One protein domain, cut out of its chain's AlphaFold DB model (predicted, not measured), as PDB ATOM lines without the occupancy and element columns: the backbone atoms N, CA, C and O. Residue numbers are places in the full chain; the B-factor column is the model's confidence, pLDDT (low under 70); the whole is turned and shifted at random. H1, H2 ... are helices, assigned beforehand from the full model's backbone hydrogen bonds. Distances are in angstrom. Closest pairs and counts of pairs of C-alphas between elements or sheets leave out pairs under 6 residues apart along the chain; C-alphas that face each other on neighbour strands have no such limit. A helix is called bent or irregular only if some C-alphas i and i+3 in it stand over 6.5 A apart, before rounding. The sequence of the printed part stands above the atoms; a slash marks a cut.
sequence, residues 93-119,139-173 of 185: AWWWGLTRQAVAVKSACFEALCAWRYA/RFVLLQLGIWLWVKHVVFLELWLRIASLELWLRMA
ATOM      1  N   ALA A  93      41.727  45.347 -14.159       51.75
ATOM      2  CA  ALA A  93      41.548  43.907 -14.373       51.75
ATOM      3  C   ALA A  93      41.422  43.109 -13.059       51.75
ATOM      4  O   ALA A  93      40.665  42.139 -12.985       51.75
ATOM      5  N   TRP A  94      42.119  43.531 -11.998       51.56
ATOM      6  CA  TRP A  94      42.056  42.873 -10.688       51.56
ATOM      7  C   TRP A  94      40.737  43.136  -9.954       51.56
ATOM      8  O   TRP A  94      40.225  42.252  -9.264       51.56
ATOM      9  N   TRP A  95      40.139  44.317 -10.134       48.69
ATOM     10  CA  TRP A  95      38.869  44.645  -9.485       48.69
ATOM     11  C   TRP A  95      37.671  43.939 -10.142       48.69
ATOM     12  O   TRP A  95      36.741  43.503  -9.451       48.69
ATOM     13  N   TRP A  96      37.736  43.739 -11.461       47.81
ATOM     14  CA  TRP A  96      36.701  43.061 -12.250       47.81
ATOM     15  C   TRP A  96      36.553  41.564 -11.908       47.81
ATOM     16  O   TRP A  96      35.449  41.015 -11.930       47.81
ATOM     17  N   GLY A  97      37.650  40.887 -11.545       53.50
ATOM     18  CA  GLY A  97      37.633  39.470 -11.155       53.50
ATOM     19  C   GLY A  97      36.986  39.210  -9.787       53.50
ATOM     20  O   GLY A  97      36.187  38.282  -9.635       53.50
ATOM     21  N   LEU A  98      37.279  40.061  -8.799       54.62
ATOM     22  CA  LEU A  98      36.776  39.932  -7.422       54.62
ATOM     23  C   LEU A  98      35.268  40.198  -7.311       54.62
ATOM     24  O   LEU A  98      34.559  39.512  -6.570       54.62
ATOM     25  N   THR A  99      34.753  41.163  -8.072       55.84
ATOM     26  CA  THR A  99      33.324  41.518  -8.065       55.84
ATOM     27  C   THR A  99      32.459  40.448  -8.733       55.84
ATOM     28  O   THR A  99      31.402  40.106  -8.198       55.84
ATOM     29  N   ARG A 100      32.925  39.823  -9.824       55.81
ATOM     30  CA  ARG A 100      32.212  38.701 -10.463       55.81
ATOM     31  C   ARG A 100      32.138  37.456  -9.578       55.81
ATOM     32  O   ARG A 100      31.074  36.842  -9.500       55.81
ATOM     33  N   GLN A 101      33.215  37.108  -8.870       56.00
ATOM     34  CA  GLN A 101      33.185  35.976  -7.934       56.00
ATOM     35  C   GLN A 101      32.231  36.225  -6.760       56.00
ATOM     36  O   GLN A 101      31.462  35.337  -6.399       56.00
ATOM     37  N   ALA A 102      32.209  37.438  -6.201       55.78
ATOM     38  CA  ALA A 102      31.318  37.765  -5.088       55.78
ATOM     39  C   ALA A 102      29.825  37.718  -5.477       55.78
ATOM     40  O   ALA A 102      28.992  37.271  -4.682       55.78
ATOM     41  N   VAL A 103      29.482  38.152  -6.695       57.25
ATOM     42  CA  VAL A 103      28.107  38.085  -7.221       57.25
ATOM     43  C   VAL A 103      27.706  36.638  -7.526       57.25
ATOM     44  O   VAL A 103      26.618  36.217  -7.127       57.25
ATOM     45  N   ALA A 104      28.592  35.846  -8.139       59.34
ATOM     46  CA  ALA A 104      28.335  34.435  -8.434       59.34
ATOM     47  C   ALA A 104      28.120  33.597  -7.160       59.34
ATOM     48  O   ALA A 104      27.169  32.820  -7.085       59.34
ATOM     49  N   VAL A 105      28.937  33.809  -6.121       61.00
ATOM     50  CA  VAL A 105      28.800  33.109  -4.829       61.00
ATOM     51  C   VAL A 105      27.481  33.466  -4.134       61.00
ATOM     52  O   VAL A 105      26.808  32.585  -3.598       61.00
ATOM     53  N   LYS A 106      27.055  34.737  -4.178       60.22
ATOM     54  CA  LYS A 106      25.766  35.154  -3.597       60.22
ATOM     55  C   LYS A 106      24.565  34.572  -4.345       60.22
ATOM     56  O   LYS A 106      23.602  34.166  -3.696       60.22
ATOM     57  N   SER A 107      24.637  34.492  -5.674       62.59
ATOM     58  CA  SER A 107      23.589  33.874  -6.496       62.59
ATOM     59  C   SER A 107      23.466  32.373  -6.217       62.59
ATOM     60  O   SER A 107      22.366  31.885  -5.972       62.59
ATOM     61  N   ALA A 108      24.592  31.655  -6.150       59.84
ATOM     62  CA  ALA A 108      24.611  30.219  -5.867       59.84
ATOM     63  C   ALA A 108      24.074  29.882  -4.463       59.84
ATOM     64  O   ALA A 108      23.373  28.888  -4.288       59.84
ATOM     65  N   CYS A 109      24.331  30.725  -3.453       63.66
ATOM     66  CA  CYS A 109      23.724  30.559  -2.129       63.66
ATOM     67  C   CYS A 109      22.199  30.733  -2.153       63.66
ATOM     68  O   CYS A 109      21.494  30.014  -1.445       63.66
ATOM     69  N   PHE A 110      21.683  31.673  -2.949       64.25
ATOM     70  CA  PHE A 110      20.240  31.872  -3.084       64.25
ATOM     71  C   PHE A 110      19.581  30.685  -3.794       64.25
ATOM     72  O   PHE A 110      18.545  30.194  -3.349       64.25
ATOM     73  N   GLU A 111      20.221  30.169  -4.839       64.94
ATOM     74  CA  GLU A 111      19.761  28.994  -5.572       64.94
ATOM     75  C   GLU A 111      19.815  27.726  -4.709       64.94
ATOM     76  O   GLU A 111      18.846  26.976  -4.685       64.94
ATOM     77  N   ALA A 112      20.863  27.533  -3.904       67.88
ATOM     78  CA  ALA A 112      20.947  26.429  -2.948       67.88
ATOM     79  C   ALA A 112      19.855  26.507  -1.864       67.88
ATOM     80  O   ALA A 112      19.247  25.491  -1.528       67.88
ATOM     81  N   LEU A 113      19.553  27.704  -1.346       66.19
ATOM     82  CA  LEU A 113      18.466  27.914  -0.379       66.19
ATOM     83  C   LEU A 113      17.080  27.683  -0.999       66.19
ATOM     84  O   LEU A 113      16.191  27.137  -0.340       66.19
ATOM     85  N   CYS A 114      16.892  28.068  -2.262       63.50
ATOM     86  CA  CYS A 114      15.671  27.800  -3.016       63.50
ATOM     87  C   CYS A 114      15.544  26.311  -3.368       63.50
ATOM     88  O   CYS A 114      14.491  25.728  -3.130       63.50
ATOM     89  N   ALA A 115      16.608  25.657  -3.829       65.62
ATOM     90  CA  ALA A 115      16.638  24.225  -4.115       65.62
ATOM     91  C   ALA A 115      16.346  23.396  -2.859       65.62
ATOM     92  O   ALA A 115      15.601  22.422  -2.932       65.62
ATOM     93  N   TRP A 116      16.818  23.824  -1.684       63.97
ATOM     94  CA  TRP A 116      16.484  23.177  -0.412       63.97
ATOM     95  C   TRP A 116      14.987  23.254  -0.068       63.97
ATOM     96  O   TRP A 116      14.469  22.369   0.610       63.97
ATOM     97  N   ARG A 117      14.254  24.258  -0.580       57.56
ATOM     98  CA  ARG A 117      12.782  24.308  -0.468       57.56
ATOM     99  C   ARG A 117      12.064  23.335  -1.401       57.56
ATOM    100  O   ARG A 117      10.953  22.926  -1.077       57.56
ATOM    101  N   TYR A 118      12.672  22.965  -2.524       52.84
ATOM    102  CA  TYR A 118      12.059  22.080  -3.521       52.84
ATOM    103  C   TYR A 118      12.539  20.625  -3.422       52.84
ATOM    104  O   TYR A 118      11.811  19.722  -3.817       52.84
ATOM    105  N   ALA A 119      13.702  20.369  -2.820       55.84
ATOM    106  CA  ALA A 119      14.282  19.037  -2.639       55.84
ATOM    107  C   ALA A 119      13.703  18.252  -1.444       55.84
ATOM    108  O   ALA A 119      14.333  17.316  -0.951       55.84
ATOM    109  N   ARG A 139       6.109  33.923   7.872       84.19
ATOM    110  CA  ARG A 139       6.137  33.706   6.416       84.19
ATOM    111  C   ARG A 139       6.030  35.025   5.660       84.19
ATOM    112  O   ARG A 139       6.787  35.233   4.718       84.19
ATOM    113  N   PHE A 140       5.159  35.926   6.116       86.62
ATOM    114  CA  PHE A 140       5.034  37.263   5.534       86.62
ATOM    115  C   PHE A 140       6.321  38.070   5.682       86.62
ATOM    116  O   PHE A 140       6.779  38.652   4.707       86.62
ATOM    117  N   VAL A 141       6.965  38.033   6.853       88.75
ATOM    118  CA  VAL A 141       8.240  38.738   7.069       88.75
ATOM    119  C   VAL A 141       9.329  38.240   6.113       88.75
ATOM    120  O   VAL A 141      10.013  39.051   5.495       88.75
ATOM    121  N   LEU A 142       9.460  36.922   5.924       87.94
ATOM    122  CA  LEU A 142      10.445  36.354   4.995       87.94
ATOM    123  C   LEU A 142      10.156  36.700   3.529       87.94
ATOM    124  O   LEU A 142      11.091  36.974   2.781       87.94
ATOM    125  N   LEU A 143       8.884  36.706   3.120       89.00
ATOM    126  CA  LEU A 143       8.491  37.120   1.769       89.00
ATOM    127  C   LEU A 143       8.798  38.600   1.532       89.00
ATOM    128  O   LEU A 143       9.403  38.934   0.518       89.00
ATOM    129  N   GLN A 144       8.473  39.466   2.492       90.81
ATOM    130  CA  GLN A 144       8.761  40.899   2.402       90.81
ATOM    131  C   GLN A 144      10.267  41.174   2.335       90.81
ATOM    132  O   GLN A 144      10.711  41.963   1.504       90.81
ATOM    133  N   LEU A 145      11.072  40.484   3.151       92.56
ATOM    134  CA  LEU A 145      12.537  40.559   3.087       92.56
ATOM    135  C   LEU A 145      13.082  40.071   1.742       92.56
ATOM    136  O   LEU A 145      13.975  40.707   1.187       92.56
ATOM    137  N   GLY A 146      12.539  38.972   1.209       93.62
ATOM    138  CA  GLY A 146      12.929  38.436  -0.093       93.62
ATOM    139  C   GLY A 146      12.642  39.412  -1.231       93.62
ATOM    140  O   GLY A 146      13.536  39.706  -2.020       93.62
ATOM    141  N   ILE A 147      11.431  39.972  -1.270       92.44
ATOM    142  CA  ILE A 147      11.019  40.957  -2.281       92.44
ATOM    143  C   ILE A 147      11.871  42.224  -2.169       92.44
ATOM    144  O   ILE A 147      12.378  42.716  -3.172       92.44
ATOM    145  N   TRP A 148      12.095  42.726  -0.955       95.56
ATOM    146  CA  TRP A 148      12.925  43.908  -0.728       95.56
ATOM    147  C   TRP A 148      14.370  43.713  -1.201       95.56
ATOM    148  O   TRP A 148      14.941  44.587  -1.858       95.56
ATOM    149  N   LEU A 149      14.962  42.556  -0.889       93.75
ATOM    150  CA  LEU A 149      16.308  42.209  -1.337       93.75
ATOM    151  C   LEU A 149      16.355  42.083  -2.866       93.75
ATOM    152  O   LEU A 149      17.282  42.591  -3.492       93.75
ATOM    153  N   TRP A 150      15.337  41.459  -3.459       94.25
ATOM    154  CA  TRP A 150      15.227  41.286  -4.902       94.25
ATOM    155  C   TRP A 150      15.134  42.629  -5.630       94.25
ATOM    156  O   TRP A 150      15.939  42.885  -6.518       94.25
ATOM    157  N   VAL A 151      14.255  43.535  -5.190       94.25
ATOM    158  CA  VAL A 151      14.121  44.881  -5.777       94.25
ATOM    159  C   VAL A 151      15.438  45.656  -5.691       94.25
ATOM    160  O   VAL A 151      15.879  46.225  -6.686       94.25
ATOM    161  N   LYS A 152      16.124  45.624  -4.540       94.31
ATOM    162  CA  LYS A 152      17.445  46.263  -4.401       94.31
ATOM    163  C   LYS A 152      18.483  45.680  -5.358       94.31
ATOM    164  O   LYS A 152      19.285  46.430  -5.910       94.31
ATOM    165  N   HIS A 153      18.474  44.364  -5.553       89.75
ATOM    166  CA  HIS A 153      19.388  43.705  -6.479       89.75
ATOM    167  C   HIS A 153      19.082  44.025  -7.940       89.75
ATOM    168  O   HIS A 153      20.024  44.267  -8.689       89.75
ATOM    169  N   VAL A 154      17.809  44.063  -8.341       95.00
ATOM    170  CA  VAL A 154      17.416  44.414  -9.714       95.00
ATOM    171  C   VAL A 154      17.829  45.850 -10.038       95.00
ATOM    172  O   VAL A 154      18.491  46.063 -11.048       95.00
ATOM    173  N   VAL A 155      17.552  46.813  -9.150       96.00
ATOM    174  CA  VAL A 155      17.968  48.218  -9.342       96.00
ATOM    175  C   VAL A 155      19.492  48.341  -9.415       96.00
ATOM    176  O   VAL A 155      20.019  49.079 -10.245       96.00
ATOM    177  N   PHE A 156      20.220  47.596  -8.577       94.44
ATOM    178  CA  PHE A 156      21.680  47.569  -8.629       94.44
ATOM    179  C   PHE A 156      22.201  46.991  -9.952       94.44
ATOM    180  O   PHE A 156      23.115  47.562 -10.536       94.44
ATOM    181  N   LEU A 157      21.618  45.889 -10.438       93.94
ATOM    182  CA  LEU A 157      21.987  45.272 -11.716       93.94
ATOM    183  C   LEU A 157      21.703  46.201 -12.897       93.94
ATOM    184  O   LEU A 157      22.553  46.331 -13.773       93.94
ATOM    185  N   GLU A 158      20.553  46.870 -12.907       96.56
ATOM    186  CA  GLU A 158      20.193  47.832 -13.949       96.56
ATOM    187  C   GLU A 158      21.157  49.022 -13.966       96.56
ATOM    188  O   GLU A 158      21.692  49.378 -15.016       96.56
ATOM    189  N   LEU A 159      21.438  49.608 -12.798       97.00
ATOM    190  CA  LEU A 159      22.382  50.715 -12.678       97.00
ATOM    191  C   LEU A 159      23.789  50.300 -13.122       97.00
ATOM    192  O   LEU A 159      24.448  51.029 -13.862       97.00
ATOM    193  N   TRP A 160      24.236  49.121 -12.697       96.69
ATOM    194  CA  TRP A 160      25.542  48.590 -13.070       96.69
ATOM    195  C   TRP A 160      25.639  48.347 -14.580       96.69
ATOM    196  O   TRP A 160      26.633  48.724 -15.199       96.69
ATOM    197  N   LEU A 161      24.582  47.803 -15.194       96.56
ATOM    198  CA  LEU A 161      24.508  47.608 -16.641       96.56
ATOM    199  C   LEU A 161      24.537  48.941 -17.400       96.56
ATOM    200  O   LEU A 161      25.214  49.038 -18.421       96.56
ATOM    201  N   ARG A 162      23.865  49.983 -16.892       97.62
ATOM    202  CA  ARG A 162      23.919  51.332 -17.483       97.62
ATOM    203  C   ARG A 162      25.323  51.924 -17.431       97.62
ATOM    204  O   ARG A 162      25.759  52.482 -18.431       97.62
ATOM    205  N   ILE A 163      26.038  51.776 -16.314       96.38
ATOM    206  CA  ILE A 163      27.427  52.248 -16.191       96.38
ATOM    207  C   ILE A 163      28.330  51.484 -17.163       96.38
ATOM    208  O   ILE A 163      29.050  52.114 -17.928       96.38
ATOM    209  N   ALA A 164      28.238  50.152 -17.199       96.06
ATOM    210  CA  ALA A 164      29.030  49.330 -18.114       96.06
ATOM    211  C   ALA A 164      28.744  49.654 -19.592       96.06
ATOM    212  O   ALA A 164      29.658  49.692 -20.411       96.06
ATOM    213  N   SER A 165      27.483  49.929 -19.937       96.75
ATOM    214  CA  SER A 165      27.103  50.364 -21.283       96.75
ATOM    215  C   SER A 165      27.636  51.757 -21.614       96.75
ATOM    216  O   SER A 165      28.036  51.986 -22.751       96.75
ATOM    217  N   LEU A 166      27.622  52.685 -20.654       96.69
ATOM    218  CA  LEU A 166      28.136  54.041 -20.836       96.69
ATOM    219  C   LEU A 166      29.658  54.035 -21.004       96.69
ATOM    220  O   LEU A 166      30.177  54.713 -21.880       96.69
ATOM    221  N   GLU A 167      30.358  53.240 -20.200       96.44
ATOM    222  CA  GLU A 167      31.801  53.027 -20.304       96.44
ATOM    223  C   GLU A 167      32.175  52.426 -21.665       96.44
ATOM    224  O   GLU A 167      33.081  52.922 -22.333       96.44
ATOM    225  N   LEU A 168      31.438  51.406 -22.116       95.06
ATOM    226  CA  LEU A 168      31.654  50.808 -23.433       95.06
ATOM    227  C   LEU A 168      31.392  51.813 -24.565       95.06
ATOM    228  O   LEU A 168      32.143  51.852 -25.535       95.06
ATOM    229  N   TRP A 169      30.347  52.630 -24.435       96.31
ATOM    230  CA  TRP A 169      30.026  53.664 -25.415       96.31
ATOM    231  C   TRP A 169      31.105  54.749 -25.478       96.31
ATOM    232  O   TRP A 169      31.527  55.117 -26.569       96.31
ATOM    233  N   LEU A 170      31.607  55.202 -24.325       93.69
ATOM    234  CA  LEU A 170      32.715  56.157 -24.252       93.69
ATOM    235  C   LEU A 170      33.981  55.602 -24.893       93.69
ATOM    236  O   LEU A 170      34.636  56.313 -25.641       93.69
ATOM    237  N   ARG A 171      34.295  54.328 -24.656       91.31
ATOM    238  CA  ARG A 171      35.453  53.688 -25.279       91.31
ATOM    239  C   ARG A 171      35.339  53.638 -26.806       91.31
ATOM    240  O   ARG A 171      36.313  53.907 -27.491       91.31
ATOM    241  N   MET A 172      34.151  53.345 -27.331       91.44
ATOM    242  CA  MET A 172      33.903  53.374 -28.780       91.44
ATOM    243  C   MET A 172      33.960  54.794 -29.361       91.44
ATOM    244  O   MET A 172      34.309  54.957 -30.525       91.44
ATOM    245  N   ALA A 173      33.593  55.814 -28.578       89.94
ATOM    246  CA  ALA A 173      33.682  57.210 -28.997       89.94
ATOM    247  C   ALA A 173      35.130  57.735 -28.980       89.94
ATOM    248  O   ALA A 173      35.506  58.491 -29.869       89.94
TER     249      ALA A 173
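Overview. This is residues 93 to 119 and 139 to 173 of the 185 residues of an uncharacterized protein of Vigna unguiculata (UniProt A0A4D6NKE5). Two long, straight helices, H1 and H2, run side by side in opposite senses at a slant, with a clear gap between them, so that two separate rods are seen and no packed core. The longer, H2, makes the longest axis, and H1 passes beside it without contact. The printed part has 62 residues with two named helices, H1 then H2 along the chain, and no named strand; the class is all helix. The whole is only just loose, close to extended, with a radius of gyration of the C-alphas of 15.8 A, and its C-alphas span 50 by 22 by 16 A, a rod.

Arrangement. H1, residues 93 to 118, and H2, residues 139 to 173, are apart, with no C-alpha of the one within 8 A of the other. The N-to-C direction of H1 is (-0.76, -0.58, 0.29) and that of H2 is (0.58, 0.39, -0.71). Residues 93 to 119, of which 93 to 118 belong to H1, stand free. Residues 139 to 173, which belong to H2, stand free too. In H2 every O i to N i+4 pair is within hydrogen-bond range; in H1 20 of 22 are.

Along the chain. H1 begins at C-alpha 93, at (41.548, 43.907, -14.373), and measures 38.3 A to C-alpha 118, at (12.059, 22.080, -3.521). H2 measures 50.6 A from C-alpha 139 to C-alpha 173, where it ends at (33.682, 57.210, -28.997). Neither helix is bent.

Size, cuts and confidence. The two C-alphas farthest apart are those of Arg 139 and Ala 173, at 50.6 A. Residues 120 to 138 are not printed, and C-alphas 119 and 139 are 19.1 A apart across the cut. The link from H1 to H2 is the link across the cut. The mean pLDDT of the printed part is 78.2; residues 93 to 119 are under 70, and the means are 59 in H1 and 93 in H2.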